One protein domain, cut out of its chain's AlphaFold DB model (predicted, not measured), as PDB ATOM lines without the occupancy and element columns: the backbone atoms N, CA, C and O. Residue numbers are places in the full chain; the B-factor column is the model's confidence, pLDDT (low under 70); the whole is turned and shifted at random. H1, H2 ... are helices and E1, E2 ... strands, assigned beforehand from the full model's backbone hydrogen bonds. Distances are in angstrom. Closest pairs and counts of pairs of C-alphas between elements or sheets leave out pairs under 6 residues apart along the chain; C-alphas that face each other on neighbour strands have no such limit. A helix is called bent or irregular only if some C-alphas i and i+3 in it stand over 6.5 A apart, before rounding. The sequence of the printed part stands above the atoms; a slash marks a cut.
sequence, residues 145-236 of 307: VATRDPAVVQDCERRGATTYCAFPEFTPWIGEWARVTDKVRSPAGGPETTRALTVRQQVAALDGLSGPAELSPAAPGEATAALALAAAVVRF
ATOM      1  N   VAL A 145     -53.644  -2.748 101.464       90.31
ATOM      2  CA  VAL A 145     -55.065  -2.371 101.499       90.31
ATOM      3  C   VAL A 145     -55.508  -1.838 100.137       90.31
ATOM      4  O   VAL A 145     -56.454  -2.353  99.558       90.31
ATOM      5  N   ALA A 146     -54.784  -0.881  99.553       89.19
ATOM      6  CA  ALA A 146     -55.150  -0.290  98.266       89.19
ATOM      7  C   ALA A 146     -55.165  -1.292  97.097       89.19
ATOM      8  O   ALA A 146     -55.903  -1.091  96.133       89.19
ATOM      9  N   THR A 147     -54.350  -2.350  97.154       85.62
ATOM     10  CA  THR A 147     -54.304  -3.378  96.103       85.62
ATOM     11  C   THR A 147     -55.351  -4.469  96.330       85.62
ATOM     12  O   THR A 147     -56.006  -4.889  95.380       85.62
ATOM     13  N   ARG A 148     -55.500  -4.951  97.572       86.38
ATOM     14  CA  ARG A 148     -56.330  -6.124  97.900       86.38
ATOM     15  C   ARG A 148     -57.759  -5.773  98.289       86.38
ATOM     16  O   ARG A 148     -58.665  -6.529  97.959       86.38
ATOM     17  N   ASP A 149     -57.955  -4.645  98.960       88.81
ATOM     18  CA  ASP A 149     -59.262  -4.160  99.404       88.81
ATOM     19  C   ASP A 149     -59.431  -2.652  99.123       88.81
ATOM     20  O   ASP A 149     -59.543  -1.823 100.033       88.81
ATOM     21  N   PRO A 150     -59.430  -2.253  97.836       89.56
ATOM     22  CA  PRO A 150     -59.518  -0.847  97.455       89.56
ATOM     23  C   PRO A 150     -60.823  -0.183  97.914       89.56
ATOM     24  O   PRO A 150     -60.871   1.036  98.033       89.56
ATOM     25  N   ALA A 151     -61.886  -0.949  98.179       89.06
ATOM     26  CA  ALA A 151     -63.184  -0.398  98.555       89.06
ATOM     27  C   ALA A 151     -63.165   0.351  99.895       89.06
ATOM     28  O   ALA A 151     -63.957   1.273 100.071       89.06
ATOM     29  N   VAL A 152     -62.250  -0.004 100.799       91.75
ATOM     30  CA  VAL A 152     -62.113   0.619 102.125       91.75
ATOM     31  C   VAL A 152     -61.535   2.036 102.053       91.75
ATOM     32  O   VAL A 152     -61.773   2.846 102.943       91.75
ATOM     33  N   VAL A 153     -60.783   2.348 100.996       93.12
ATOM     34  CA  VAL A 153     -59.980   3.580 100.878       93.12
ATOM     35  C   VAL A 153     -60.361   4.435  99.666       93.12
ATOM     36  O   VAL A 153     -59.618   5.335  99.274       93.12
ATOM     37  N   GLN A 154     -61.498   4.134  99.038       93.69
ATOM     38  CA  GLN A 154     -61.983   4.818  97.844       93.69
ATOM     39  C   GLN A 154     -63.262   5.592  98.109       93.69
ATOM     40  O   GLN A 154     -64.163   5.124  98.802       93.69
ATOM     41  N   ASP A 155     -63.370   6.725  97.430       94.88
ATOM     42  CA  ASP A 155     -64.585   7.515  97.381       94.88
ATOM     43  C   ASP A 155     -65.401   7.104  96.157       94.88
ATOM     44  O   ASP A 155     -64.887   7.017  95.035       94.88
ATOM     45  N   CYS A 156     -66.689   6.841  96.374       95.50
ATOM     46  CA  CYS A 156     -67.606   6.410  95.330       95.50
ATOM     47  C   CYS A 156     -68.658   7.484  95.035       95.50
ATOM     48  O   CYS A 156     -69.376   7.932  95.927       95.50
ATOM     49  N   GLU A 157     -68.813   7.837  93.761       95.06
ATOM     50  CA  GLU A 157     -69.831   8.767  93.275       95.06
ATOM     51  C   GLU A 157     -70.798   8.044  92.329       95.06
ATOM     52  O   GLU A 157     -70.385   7.359  91.390       95.06
ATOM     53  N   ARG A 158     -72.108   8.198  92.541       92.88
ATOM     54  CA  ARG A 158     -73.124   7.617  91.655       92.88
ATOM     55  C   ARG A 158     -73.536   8.610  90.570       92.88
ATOM     56  O   ARG A 158     -74.014   9.695  90.881       92.88
ATOM     57  N   ARG A 159     -73.442   8.203  89.299       90.19
ATOM     58  CA  ARG A 159     -73.966   8.948  88.143       90.19
ATOM     59  C   ARG A 159     -74.905   8.064  87.327       90.19
ATOM     60  O   ARG A 159     -74.486   7.116  86.662       90.19
ATOM     61  N   GLY A 160     -76.202   8.358  87.415       87.62
ATOM     62  CA  GLY A 160     -77.251   7.541  86.807       87.62
ATOM     63  C   GLY A 160     -77.278   6.120  87.384       87.62
ATOM     64  O   GLY A 160     -77.387   5.928  88.599       87.62
ATOM     65  N   ALA A 161     -77.177   5.117  86.510       86.12
ATOM     66  CA  ALA A 161     -77.124   3.706  86.898       86.12
ATOM     67  C   ALA A 161     -75.713   3.227  87.294       86.12
ATOM     68  O   ALA A 161     -75.573   2.113  87.798       86.12
ATOM     69  N   THR A 162     -74.672   4.040  87.090       89.62
ATOM     70  CA  THR A 162     -73.278   3.639  87.317       89.62
ATOM     71  C   THR A 162     -72.717   4.289  88.581       89.62
ATOM     72  O   THR A 162     -72.871   5.491  88.792       89.62
ATOM     73  N   THR A 163     -72.046   3.509  89.421       94.25
ATOM     74  CA  THR A 163     -71.248   4.001  90.551       94.25
ATOM     75  C   THR A 163     -69.778   4.010  90.146       94.25
ATOM     76  O   THR A 163     -69.286   3.010  89.637       94.25
ATOM     77  N   TYR A 164     -69.067   5.109  90.366       93.50
ATOM     78  CA  TYR A 164     -67.643   5.245  90.059       93.50
ATOM     79  C   TYR A 164     -66.865   5.379  91.359       93.50
ATOM     80  O   TYR A 164     -67.129   6.303  92.117       93.50
ATOM     81  N   CYS A 165     -65.923   4.476  91.609       94.12
ATOM     82  CA  CYS A 165     -65.090   4.478  92.805       94.12
ATOM     83  C   CYS A 165     -63.637   4.767  92.429       94.12
ATOM     84  O   CYS A 165     -63.043   4.045  91.621       94.12
ATOM     85  N   ALA A 166     -63.079   5.821  93.015       92.19
ATOM     86  CA  ALA A 166     -61.720   6.286  92.775       92.19
ATOM     87  C   ALA A 166     -61.001   6.506  94.105       92.19
ATOM     88  O   ALA A 166     -61.632   6.769  95.126       92.19
ATOM     89  N   PHE A 167     -59.671   6.443  94.098       91.00
ATOM     90  CA  PHE A 167     -58.916   6.977  95.233       91.00
ATOM     91  C   PHE A 167     -59.171   8.492  95.343       91.00
ATOM     92  O   PHE A 167     -59.358   9.124  94.297       91.00
ATOM     93  N   PRO A 168     -59.145   9.092  96.550       90.88
ATOM     94  CA  PRO A 168     -59.515  10.497  96.766       90.88
ATOM     95  C   PRO A 168     -58.857  11.476  95.779       90.88
ATOM     96  O   PRO A 168     -59.532  12.287  95.145       90.88
ATOM     97  N   GLU A 169     -57.551  11.315  95.544       84.12
ATOM     98  CA  GLU A 169     -56.748  12.115  94.602       84.12
ATOM     99  C   GLU A 169     -57.241  12.033  93.136       84.12
ATOM    100  O   GLU A 169     -57.048  12.952  92.333       84.12
ATOM    101  N   PHE A 170     -57.910  10.939  92.772       87.62
ATOM    102  CA  PHE A 170     -58.422  10.675  91.430       87.62
ATOM    103  C   PHE A 170     -59.922  10.935  91.278       87.62
ATOM    104  O   PHE A 170     -60.416  10.890  90.152       87.62
ATOM    105  N   THR A 171     -60.643  11.292  92.344       90.06
ATOM    106  CA  THR A 171     -62.076  11.635  92.268       90.06
ATOM    107  C   THR A 171     -62.419  12.691  91.206       90.06
ATOM    108  O   THR A 171     -63.428  12.507  90.519       90.06
ATOM    109  N   PRO A 172     -61.585  13.719  90.905       89.00
ATOM    110  CA  PRO A 172     -61.905  14.675  89.839       89.00
ATOM    111  C   PRO A 172     -61.973  14.050  88.434       89.00
ATOM    112  O   PRO A 172     -62.530  14.656  87.520       89.00
ATOM    113  N   TRP A 173     -61.419  12.847  88.237       86.19
ATOM    114  CA  TRP A 173     -61.447  12.126  86.960       86.19
ATOM    115  C   TRP A 173     -62.736  11.339  86.719       86.19
ATOM    116  O   TRP A 173     -62.982  10.934  85.582       86.19
ATOM    117  N   ILE A 174     -63.588  11.168  87.735       90.25
ATOM    118  CA  ILE A 174     -64.851  10.423  87.616       90.25
ATOM    119  C   ILE A 174     -65.714  10.968  86.471       90.25
ATOM    120  O   ILE A 174     -66.335  10.200  85.741       90.25
ATOM    121  N   GLY A 175     -65.708  12.287  86.245       89.06
ATOM    122  CA  GLY A 175     -66.441  12.895  85.134       89.06
ATOM    123  C   GLY A 175     -65.951  12.469  83.745       89.06
ATOM    124  O   GLY A 175     -66.768  12.299  82.841       89.06
ATOM    125  N   GLU A 176     -64.642  12.271  83.568       88.75
ATOM    126  CA  GLU A 176     -64.081  11.750  82.313       88.75
ATOM    127  C   GLU A 176     -64.394  10.267  82.140       88.75
ATOM    128  O   GLU A 176     -64.778   9.834  81.054       88.75
ATOM    129  N   TRP A 177     -64.275   9.489  83.218       89.12
ATOM    130  CA  TRP A 177     -64.610   8.068  83.187       89.12
ATOM    131  C   TRP A 177     -66.075   7.869  82.831       89.12
ATOM    132  O   TRP A 177     -66.370   7.077  81.942       89.12
ATOM    133  N   ALA A 178     -66.972   8.663  83.420       89.00
ATOM    134  CA  ALA A 178     -68.387   8.638  83.088       89.00
ATOM    135  C   ALA A 178     -68.639   8.925  81.605       89.00
ATOM    136  O   ALA A 178     -69.338   8.156  80.953       89.00
ATOM    137  N   ARG A 179     -67.988   9.944  81.023       87.62
ATOM    138  CA  ARG A 179     -68.095  10.225  79.580       87.62
ATOM    139  C   ARG A 179     -67.686   9.041  78.708       87.62
ATOM    140  O   ARG A 179     -68.322   8.787  77.687       87.62
ATOM    141  N   VAL A 180     -66.601   8.354  79.063       87.94
ATOM    142  CA  VAL A 180     -66.124   7.185  78.311       87.94
ATOM    143  C   VAL A 180     -67.080   6.009  78.493       87.94
ATOM    144  O   VAL A 180     -67.489   5.404  77.504       87.94
ATOM    145  N   THR A 181     -67.487   5.712  79.726       86.25
ATOM    146  CA  THR A 181     -68.432   4.635  80.036       86.25
ATOM    147  C   THR A 181     -69.774   4.850  79.337       86.25
ATOM    148  O   THR A 181     -70.288   3.917  78.724       86.25
ATOM    149  N   ASP A 182     -70.308   6.071  79.336       83.06
ATOM    150  CA  ASP A 182     -71.567   6.401  78.666       83.06
ATOM    151  C   ASP A 182     -71.468   6.194  77.147       83.06
ATOM    152  O   ASP A 182     -72.367   5.603  76.552       83.06
ATOM    153  N   LYS A 183     -70.345   6.582  76.519       83.62
ATOM    154  CA  LYS A 183     -70.082   6.326  75.088       83.62
ATOM    155  C   LYS A 183     -69.960   4.843  74.746       83.62
ATOM    156  O   LYS A 183     -70.312   4.453  73.638       83.62
ATOM    157  N   VAL A 184     -69.433   4.026  75.656       82.94
ATOM    158  CA  VAL A 184     -69.340   2.569  75.463       82.94
ATOM    159  C   VAL A 184     -70.710   1.912  75.631       82.94
ATOM    160  O   VAL A 184     -71.017   0.951  74.932       82.94
ATOM    161  N   ARG A 185     -71.557   2.436  76.525       79.25
ATOM    162  CA  ARG A 185     -72.898   1.892  76.789       79.25
ATOM    163  C   ARG A 185     -73.948   2.357  75.784       79.25
ATOM    164  O   ARG A 185     -74.873   1.599  75.506       79.25
ATOM    165  N   SER A 186     -73.827   3.560  75.222       77.06
ATOM    166  CA  SER A 186     -74.825   4.122  74.302       77.06
ATOM    167  C   SER A 186     -75.133   3.261  73.061       77.06
ATOM    168  O   SER A 186     -76.298   3.231  72.669       77.06
ATOM    169  N   PRO A 187     -74.176   2.531  72.444       77.12
ATOM    170  CA  PRO A 187     -74.446   1.678  71.286       77.12
ATOM    171  C   PRO A 187     -75.028   0.308  71.660       77.12
ATOM    172  O   PRO A 187     -75.573  -0.366  70.794       77.12
ATOM    173  N   ALA A 188     -74.910  -0.117  72.925       69.69
ATOM    174  CA  ALA A 188     -75.252  -1.473  73.357       69.69
ATOM    175  C   ALA A 188     -76.766  -1.755  73.416       69.69
ATOM    176  O   ALA A 188     -77.131  -2.905  73.604       69.69
ATOM    177  N   GLY A 189     -77.625  -0.733  73.264       59.91
ATOM    178  CA  GLY A 189     -79.083  -0.821  73.067       59.91
ATOM    179  C   GLY A 189     -79.815  -1.968  73.787       59.91
ATOM    180  O   GLY A 189     -79.867  -3.084  73.288       59.91
ATOM    181  N   GLY A 190     -80.472  -1.694  74.920       65.81
ATOM    182  CA  GLY A 190     -81.259  -2.701  75.651       65.81
ATOM    183  C   GLY A 190     -81.196  -2.541  77.176       65.81
ATOM    184  O   GLY A 190     -80.654  -1.541  77.658       65.81
ATOM    185  N   PRO A 191     -81.709  -3.509  77.964       61.88
ATOM    186  CA  PRO A 191     -81.722  -3.463  79.437       61.88
ATOM    187  C   PRO A 191     -80.321  -3.369  80.073       61.88
ATOM    188  O   PRO A 191     -80.181  -2.987  81.238       61.88
ATOM    189  N   GLU A 192     -79.263  -3.650  79.306       63.75
ATOM    190  CA  GLU A 192     -77.873  -3.453  79.724       63.75
ATOM    191  C   GLU A 192     -77.490  -1.979  79.892       63.75
ATOM    192  O   GLU A 192     -76.591  -1.674  80.670       63.75
ATOM    193  N   THR A 193     -78.193  -1.040  79.253       64.31
ATOM    194  CA  THR A 193     -77.966   0.408  79.434       64.31
ATOM    195  C   THR A 193     -78.411   0.908  80.811       64.31
ATOM    196  O   THR A 193     -77.829   1.847  81.346       64.31
ATOM    197  N   THR A 194     -79.380   0.230  81.431       68.50
ATOM    198  CA  THR A 194     -79.947   0.579  82.744       68.50
ATOM    199  C   THR A 194     -79.417  -0.280  83.888       68.50
ATOM    200  O   THR A 194     -79.709  -0.004  85.052       68.50
ATOM    201  N   ARG A 195     -78.636  -1.328  83.589       79.69
ATOM    202  CA  ARG A 195     -78.065  -2.212  84.611       79.69
ATOM    203  C   ARG A 195     -77.145  -1.429  85.548       79.69
ATOM    204  O   ARG A 195     -76.290  -0.665  85.091       79.69
ATOM    205  N   ALA A 196     -77.301  -1.653  86.852       84.94
ATOM    206  CA  ALA A 196     -76.391  -1.093  87.837       84.94
ATOM    207  C   ALA A 196     -74.976  -1.652  87.621       84.94
ATOM    208  O   ALA A 196     -74.800  -2.869  87.565       84.94
ATOM    209  N   LEU A 197     -73.996  -0.762  87.473       86.75
ATOM    210  CA  LEU A 197     -72.591  -1.104  87.254       86.75
ATOM    211  C   LEU A 197     -71.735  -0.328  88.253       86.75
ATOM    212  O   LEU A 197     -72.001   0.850  88.486       86.75
ATOM    213  N   THR A 198     -70.691  -0.954  88.787       90.81
ATOM    214  CA  THR A 198     -69.647  -0.241  89.529       90.81
ATOM    215  C   THR A 198     -68.370  -0.198  88.699       90.81
ATOM    216  O   THR A 198     -67.821  -1.237  88.347       90.81
ATOM    217  N   VAL A 199     -67.884   0.996  88.375       90.44
ATOM    218  CA  VAL A 199     -66.573   1.213  87.763       90.44
ATOM    219  C   VAL A 199     -65.588   1.524  88.879       90.44
ATOM    220  O   VAL A 199     -65.688   2.574  89.514       90.44
ATOM    221  N   ARG A 200     -64.645   0.619  89.132       89.38
ATOM    222  CA  ARG A 200     -63.688   0.746  90.236       89.38
ATOM    223  C   ARG A 200     -62.270   0.933  89.712       89.38
ATOM    224  O   ARG A 200     -61.807   0.174  88.856       89.38
ATOM    225  N   GLN A 201     -61.571   1.937  90.235       87.38
ATOM    226  CA  GLN A 201     -60.138   2.097  90.014       87.38
ATOM    227  C   GLN A 201     -59.387   0.975  90.740       87.38
ATOM    228  O   GLN A 201     -59.625   0.728  91.918       87.38
ATOM    229  N   GLN A 202     -58.452   0.318  90.059       85.00
ATOM    230  CA  GLN A 202     -57.545  -0.643  90.686       85.00
ATOM    231  C   GLN A 202     -56.093  -0.221  90.485       85.00
ATOM    232  O   GLN A 202     -55.728   0.345  89.449       85.00
ATOM    233  N   VAL A 203     -55.267  -0.524  91.481       80.88
ATOM    234  CA  VAL A 203     -53.826  -0.280  91.476       80.88
ATOM    235  C   VAL A 203     -53.097  -1.567  91.837       80.88
ATOM    236  O   VAL A 203     -53.564  -2.327  92.675       80.88
ATOM    237  N   ALA A 204     -51.954  -1.810  91.201       77.31
ATOM    238  CA  ALA A 204     -51.049  -2.894  91.563       77.31
ATOM    239  C   ALA A 204     -49.858  -2.269  92.296       77.31
ATOM    240  O   ALA A 204     -48.920  -1.803  91.659       77.31
ATOM    241  N   ALA A 205     -49.941  -2.167  93.625       76.00
ATOM    242  CA  ALA A 205     -48.938  -1.461  94.425       76.00
ATOM    243  C   ALA A 205     -47.992  -2.398  95.203       76.00
ATOM    244  O   ALA A 205     -47.063  -1.923  95.857       76.00
ATOM    245  N   LEU A 206     -48.217  -3.717  95.138       73.44
ATOM    246  CA  LEU A 206     -47.479  -4.724  95.914       73.44
ATOM    247  C   LEU A 206     -46.039  -4.930  95.422       73.44
ATOM    248  O   LEU A 206     -45.120  -4.935  96.238       73.44
ATOM    249  N   ASP A 207     -45.834  -5.006  94.107       61.19
ATOM    250  CA  ASP A 207     -44.516  -5.252  93.497       61.19
ATOM    251  C   ASP A 207     -43.723  -3.959  93.220       61.19
ATOM    252  O   ASP A 207     -42.665  -3.960  92.588       61.19
ATOM    253  N   GLY A 208     -44.223  -2.827  93.723       58.16
ATOM    254  CA  GLY A 208     -43.670  -1.504  93.461       58.16
ATOM    255  C   GLY A 208     -43.968  -0.995  92.049       58.16
ATOM    256  O   GLY A 208     -44.752  -1.566  91.300       58.16
ATOM    257  N   LEU A 209     -43.332   0.125  91.709       53.53
ATOM    258  CA  LEU A 209     -43.542   0.876  90.467       53.53
ATOM    259  C   LEU A 209     -43.282   0.062  89.180       53.53
ATOM    260  O   LEU A 209     -43.891   0.328  88.151       53.53
ATOM    261  N   SER A 210     -42.445  -0.978  89.258       46.97
ATOM    262  CA  SER A 210     -41.938  -1.720  88.091       46.97
ATOM    263  C   SER A 210     -42.323  -3.209  88.066       46.97
ATOM    264  O   SER A 210     -41.729  -3.981  87.313       46.97
ATOM    265  N   GLY A 211     -43.262  -3.646  88.908       46.81
ATOM    266  CA  GLY A 211     -43.664  -5.051  88.982       46.81
ATOM    267  C   GLY A 211     -44.634  -5.490  87.874       46.81
ATOM    268  O   GLY A 211     -45.409  -4.667  87.376       46.81
ATOM    269  N   PRO A 212     -44.635  -6.779  87.478       46.03
ATOM    270  CA  PRO A 212     -45.631  -7.311  86.552       46.03
ATOM    271  C   PRO A 212     -47.033  -7.197  87.169       46.03
ATOM    272  O   PRO A 212     -47.360  -7.836  88.162       46.03
ATOM    273  N   ALA A 213     -47.867  -6.343  86.578       52.31
ATOM    274  CA  ALA A 213     -49.183  -6.014  87.110       52.31
ATOM    275  C   ALA A 213     -50.230  -7.085  86.762       52.31
ATOM    276  O   ALA A 213     -50.987  -6.920  85.800       52.31
ATOM    277  N   GLU A 214     -50.334  -8.140  87.567       52.16
ATOM    278  CA  GLU A 214     -51.549  -8.957  87.589       52.16
ATOM    279  C   GLU A 214     -52.615  -8.246  88.432       52.16
ATOM    280  O   GLU A 214     -52.573  -8.220  89.661       52.16
ATOM    281  N   LEU A 215     -53.572  -7.602  87.757       59.75
ATOM    282  CA  LEU A 215     -54.785  -7.127  88.418       59.75
ATOM    283  C   LEU A 215     -55.665  -8.333  88.741       59.75
ATOM    284  O   LEU A 215     -55.925  -9.158  87.864       59.75
ATOM    285  N   SER A 216     -56.167  -8.414  89.972       56.47
ATOM    286  CA  SER A 216     -57.181  -9.410  90.310       56.47
ATOM    287  C   SER A 216     -58.449  -9.186  89.472       56.47
ATOM    288  O   SER A 216     -58.835  -8.035  89.239       56.47
ATOM    289  N   PRO A 217     -59.112 -10.262  89.010       57.62
ATOM    290  CA  PRO A 217     -60.341 -10.144  88.238       57.62
ATOM    291  C   PRO A 217     -61.411  -9.377  89.026       57.62
ATOM    292  O   PRO A 217     -61.532  -9.524  90.242       57.62
ATOM    293  N   ALA A 218     -62.176  -8.544  88.318       62.69
ATOM    294  CA  ALA A 218     -63.256  -7.757  88.903       62.69
ATOM    295  C   ALA A 218     -64.324  -8.667  89.530       62.69
ATOM    296  O   ALA A 218     -64.616  -9.745  89.000       62.69
ATOM    297  N   ALA A 219     -64.947  -8.222  90.624       69.69
ATOM    298  CA  ALA A 219     -66.099  -8.925  91.175       69.69
ATOM    299  C   ALA A 219     -67.292  -8.879  90.190       69.69
ATOM    300  O   ALA A 219     -67.385  -7.965  89.363       69.69
ATOM    301  N   PRO A 220     -68.241  -9.832  90.250       63.84
ATOM    302  CA  PRO A 220     -69.416  -9.820  89.381       63.84
ATOM    303  C   PRO A 220     -70.204  -8.502  89.485       63.84
ATOM    304  O   PRO A 220     -70.680  -8.138  90.556       63.84
ATOM    305  N   GLY A 221     -70.374  -7.796  88.360       60.53
ATOM    306  CA  GLY A 221     -71.036  -6.481  88.312       60.53
ATOM    307  C   GLY A 221     -70.093  -5.277  88.449       60.53
ATOM    308  O   GLY A 221     -70.556  -4.135  88.359       60.53
ATOM    309  N   GLU A 222     -68.790  -5.519  88.605       69.75
ATOM    310  CA  GLU A 222     -67.753  -4.492  88.560       69.75
ATOM    311  C   GLU A 222     -67.029  -4.468  87.206       69.75
ATOM    312  O   GLU A 222     -66.781  -5.499  86.580       69.75
ATOM    313  N   ALA A 223     -66.665  -3.268  86.761       64.69
ATOM    314  CA  ALA A 223     -65.763  -3.036  85.643       64.69
ATOM    315  C   ALA A 223     -64.501  -2.333  86.154       64.69
ATOM    316  O   ALA A 223     -64.577  -1.354  86.902       64.69
ATOM    317  N   THR A 224     -63.330  -2.815  85.744       62.69
ATOM    318  CA  THR A 224     -62.047  -2.227  86.135       62.69
ATOM    319  C   THR A 224     -61.683  -1.071  85.215       62.69
ATOM    320  O   THR A 224     -61.479  -1.233  84.012       62.69
ATOM    321  N   ALA A 225     -61.560   0.126  85.789       56.66
ATOM    322  CA  ALA A 225     -60.964   1.257  85.093       56.66
ATOM    323  C   ALA A 225     -59.441   1.175  85.245       56.66
ATOM    324  O   ALA A 225     -58.865   1.676  86.212       56.66
ATOM    325  N   ALA A 226     -58.770   0.520  84.297       53.38
ATOM    326  CA  ALA A 226     -57.319   0.607  84.213       53.38
ATOM    327  C   ALA A 226     -56.936   2.006  83.702       53.38
ATOM    328  O   ALA A 226     -57.322   2.411  82.604       53.38
ATOM    329  N   LEU A 227     -56.125   2.738  84.470       48.38
ATOM    330  CA  LEU A 227     -55.692   4.101  84.136       48.38
ATOM    331  C   LEU A 227     -54.821   4.222  82.867       48.38
ATOM    332  O   LEU A 227     -54.385   5.318  82.513       48.38
ATOM    333  N   ALA A 228     -54.597   3.112  82.159       42.03
ATOM    334  CA  ALA A 228     -53.948   3.070  80.854       42.03
ATOM    335  C   ALA A 228     -54.608   4.025  79.834       42.03
ATOM    336  O   ALA A 228     -53.925   4.568  78.968       42.03
ATOM    337  N   LEU A 229     -55.909   4.307  79.978       41.19
ATOM    338  CA  LEU A 229     -56.647   5.243  79.121       41.19
ATOM    339  C   LEU A 229     -56.304   6.724  79.372       41.19
ATOM    340  O   LEU A 229     -56.340   7.516  78.435       41.19
ATOM    341  N   ALA A 230     -55.917   7.113  80.592       40.25
ATOM    342  CA  ALA A 230     -55.529   8.497  80.899       40.25
ATOM    343  C   ALA A 230     -54.083   8.802  80.465       40.25
ATOM    344  O   ALA A 230     -53.802   9.890  79.962       40.25
ATOM    345  N   ALA A 231     -53.181   7.817  80.576       39.50
ATOM    346  CA  ALA A 231     -51.815   7.917  80.054       39.50
ATOM    347  C   ALA A 231     -51.797   8.099  78.524       39.50
ATOM    348  O   ALA A 231     -50.964   8.837  77.998       39.50
ATOM    349  N   ALA A 232     -52.763   7.503  77.813       36.88
ATOM    350  CA  ALA A 232     -52.933   7.716  76.380       36.88
ATOM    351  C   ALA A 232     -53.281   9.179  76.042       36.88
ATOM    352  O   ALA A 232     -52.769   9.699  75.060       36.88
ATOM    353  N   VAL A 233     -54.074   9.875  76.867       38.62
ATOM    354  CA  VAL A 233     -54.472  11.277  76.619       38.62
ATOM    355  C   VAL A 233     -53.316  12.258  76.860       38.62
ATOM    356  O   VAL A 233     -53.131  13.181  76.070       38.62
ATOM    357  N   VAL A 234     -52.480  12.032  77.882       39.78
ATOM    358  CA  VAL A 234     -51.276  12.855  78.137       39.78
ATOM    359  C   VAL A 234     -50.216  12.655  77.048       39.78
ATOM    360  O   VAL A 234     -49.532  13.603  76.665       39.78
ATOM    361  N   ARG A 235     -50.131  11.450  76.468       37.41
ATOM    362  CA  ARG A 235     -49.228  11.153  75.343       37.41
ATOM    363  C   ARG A 235     -49.565  11.946  74.068       37.41
ATOM    364  O   ARG A 235     -48.730  12.005  73.170       37.41
ATOM    365  N   PHE A 236     -50.743  12.577  73.998       36.59
ATOM    366  CA  PHE A 236     -51.198  13.372  72.851       36.59
ATOM    367  C   PHE A 236     -51.444  14.863  73.145       36.59
ATOM    368  O   PHE A 236     -51.819  15.600  72.234       36.59
TER     369      PHE A 236
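AT A GLANCE: This is residues 145 to 236 of the 307 residues of an uncharacterized protein of Streptomyces dysideae (UniProt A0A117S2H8). A twisted four-stranded sheet has one long, kinked helix, H3, packed over one of its faces, while the short helices H1 and H2 sit at one end of the sheet and a last helix, H4, points away, with residues 231 to 236 sticking out. A long loop, residues 202 to 221, reaches out from E3 and folds back to E4. The 92 printed residues hold four named helices and four named strands, in the order H1 H2 E1 E2 H3 E3 E4 H4; the sheet runs E1 E2 E3 E4, mixed, and the class is mixed, helices and strands. The whole is compact, with a radius of gyration of the C-alphas of 13.8 A and spans of 41 by 33 by 22 A.

IN THESE COORDINATES: H1, residues 145 to 148, 5.4 A long, begins at C-alpha 145 (-55.065, -2.371, 101.499). H2, residues 150 to 153, measures 5.6 A. E1, residues 155 to 159, is 13.2 A long, and E2, residues 162 to 166, 13.1 A. H3, residues 168 to 188, spans 30.6 A from C-alpha 168 (-59.515, 10.497, 96.766); it is irregular, with C-alphas 169 and 172 7.5 A apart, and has a kink of 44 degrees near residue 175. E3, residues 197 to 201, measures 13.2 A and E4, residues 222 to 225, 9.5 A. H4, residues 228 to 234, 10.5 A long, ends at C-alpha 234 (-51.276, 12.855, 78.137).

HOW THE PARTS SIT: E1 and E2 form an antiparallel hairpin at 155 degrees, with N 157 and O 164 within hydrogen-bond range at 2.8 A. E2 and E3 are parallel at 13 degrees, with N 165 and O 199 2.8 A apart. E3 and E4 are parallel at 37 degrees, with N 223 and O 198 2.8 A apart. H3 is on the sheet at a height of 7.4 A, making two layers, helix on one face of a sheet. It lies over E2 and, only just, not over E1, on which 2 of its C-alphas fall; on the local plane it is only just slantwise to E2, at 30.3 degrees. The closest C-alphas of H3 and E2 are those of Ile 174 and Tyr 164, 6.4 A apart. E2, H3 and E3 form a strand-helix-strand unit, two parallel neighbour strands with a helix between, its crossover left-handed. H2 only grazes the sheet with residues 150 to 153. H1 and H2 only just touch, only at the corner, with 3 pairs of C-alphas within 8 A, the closest Ala 146 and Val 153 at 6.7 A. H4 is not on the sheet but is near H3. Within hydrogen-bond range are 10 of 17 O i to N i+4 pairs in H3 and 2 of 3 in H4; H1 and H2 are too short for one.

THE WHOLE: The C-alphas of Gly 190 and Gly 208 are the farthest apart, 41.6 A. The printed part has no cut. The link from E3 to E4, 20 residues, is long. The mean pLDDT of the printed part is 74.2; residues 188 to 194 and 207 to 236 are under 70.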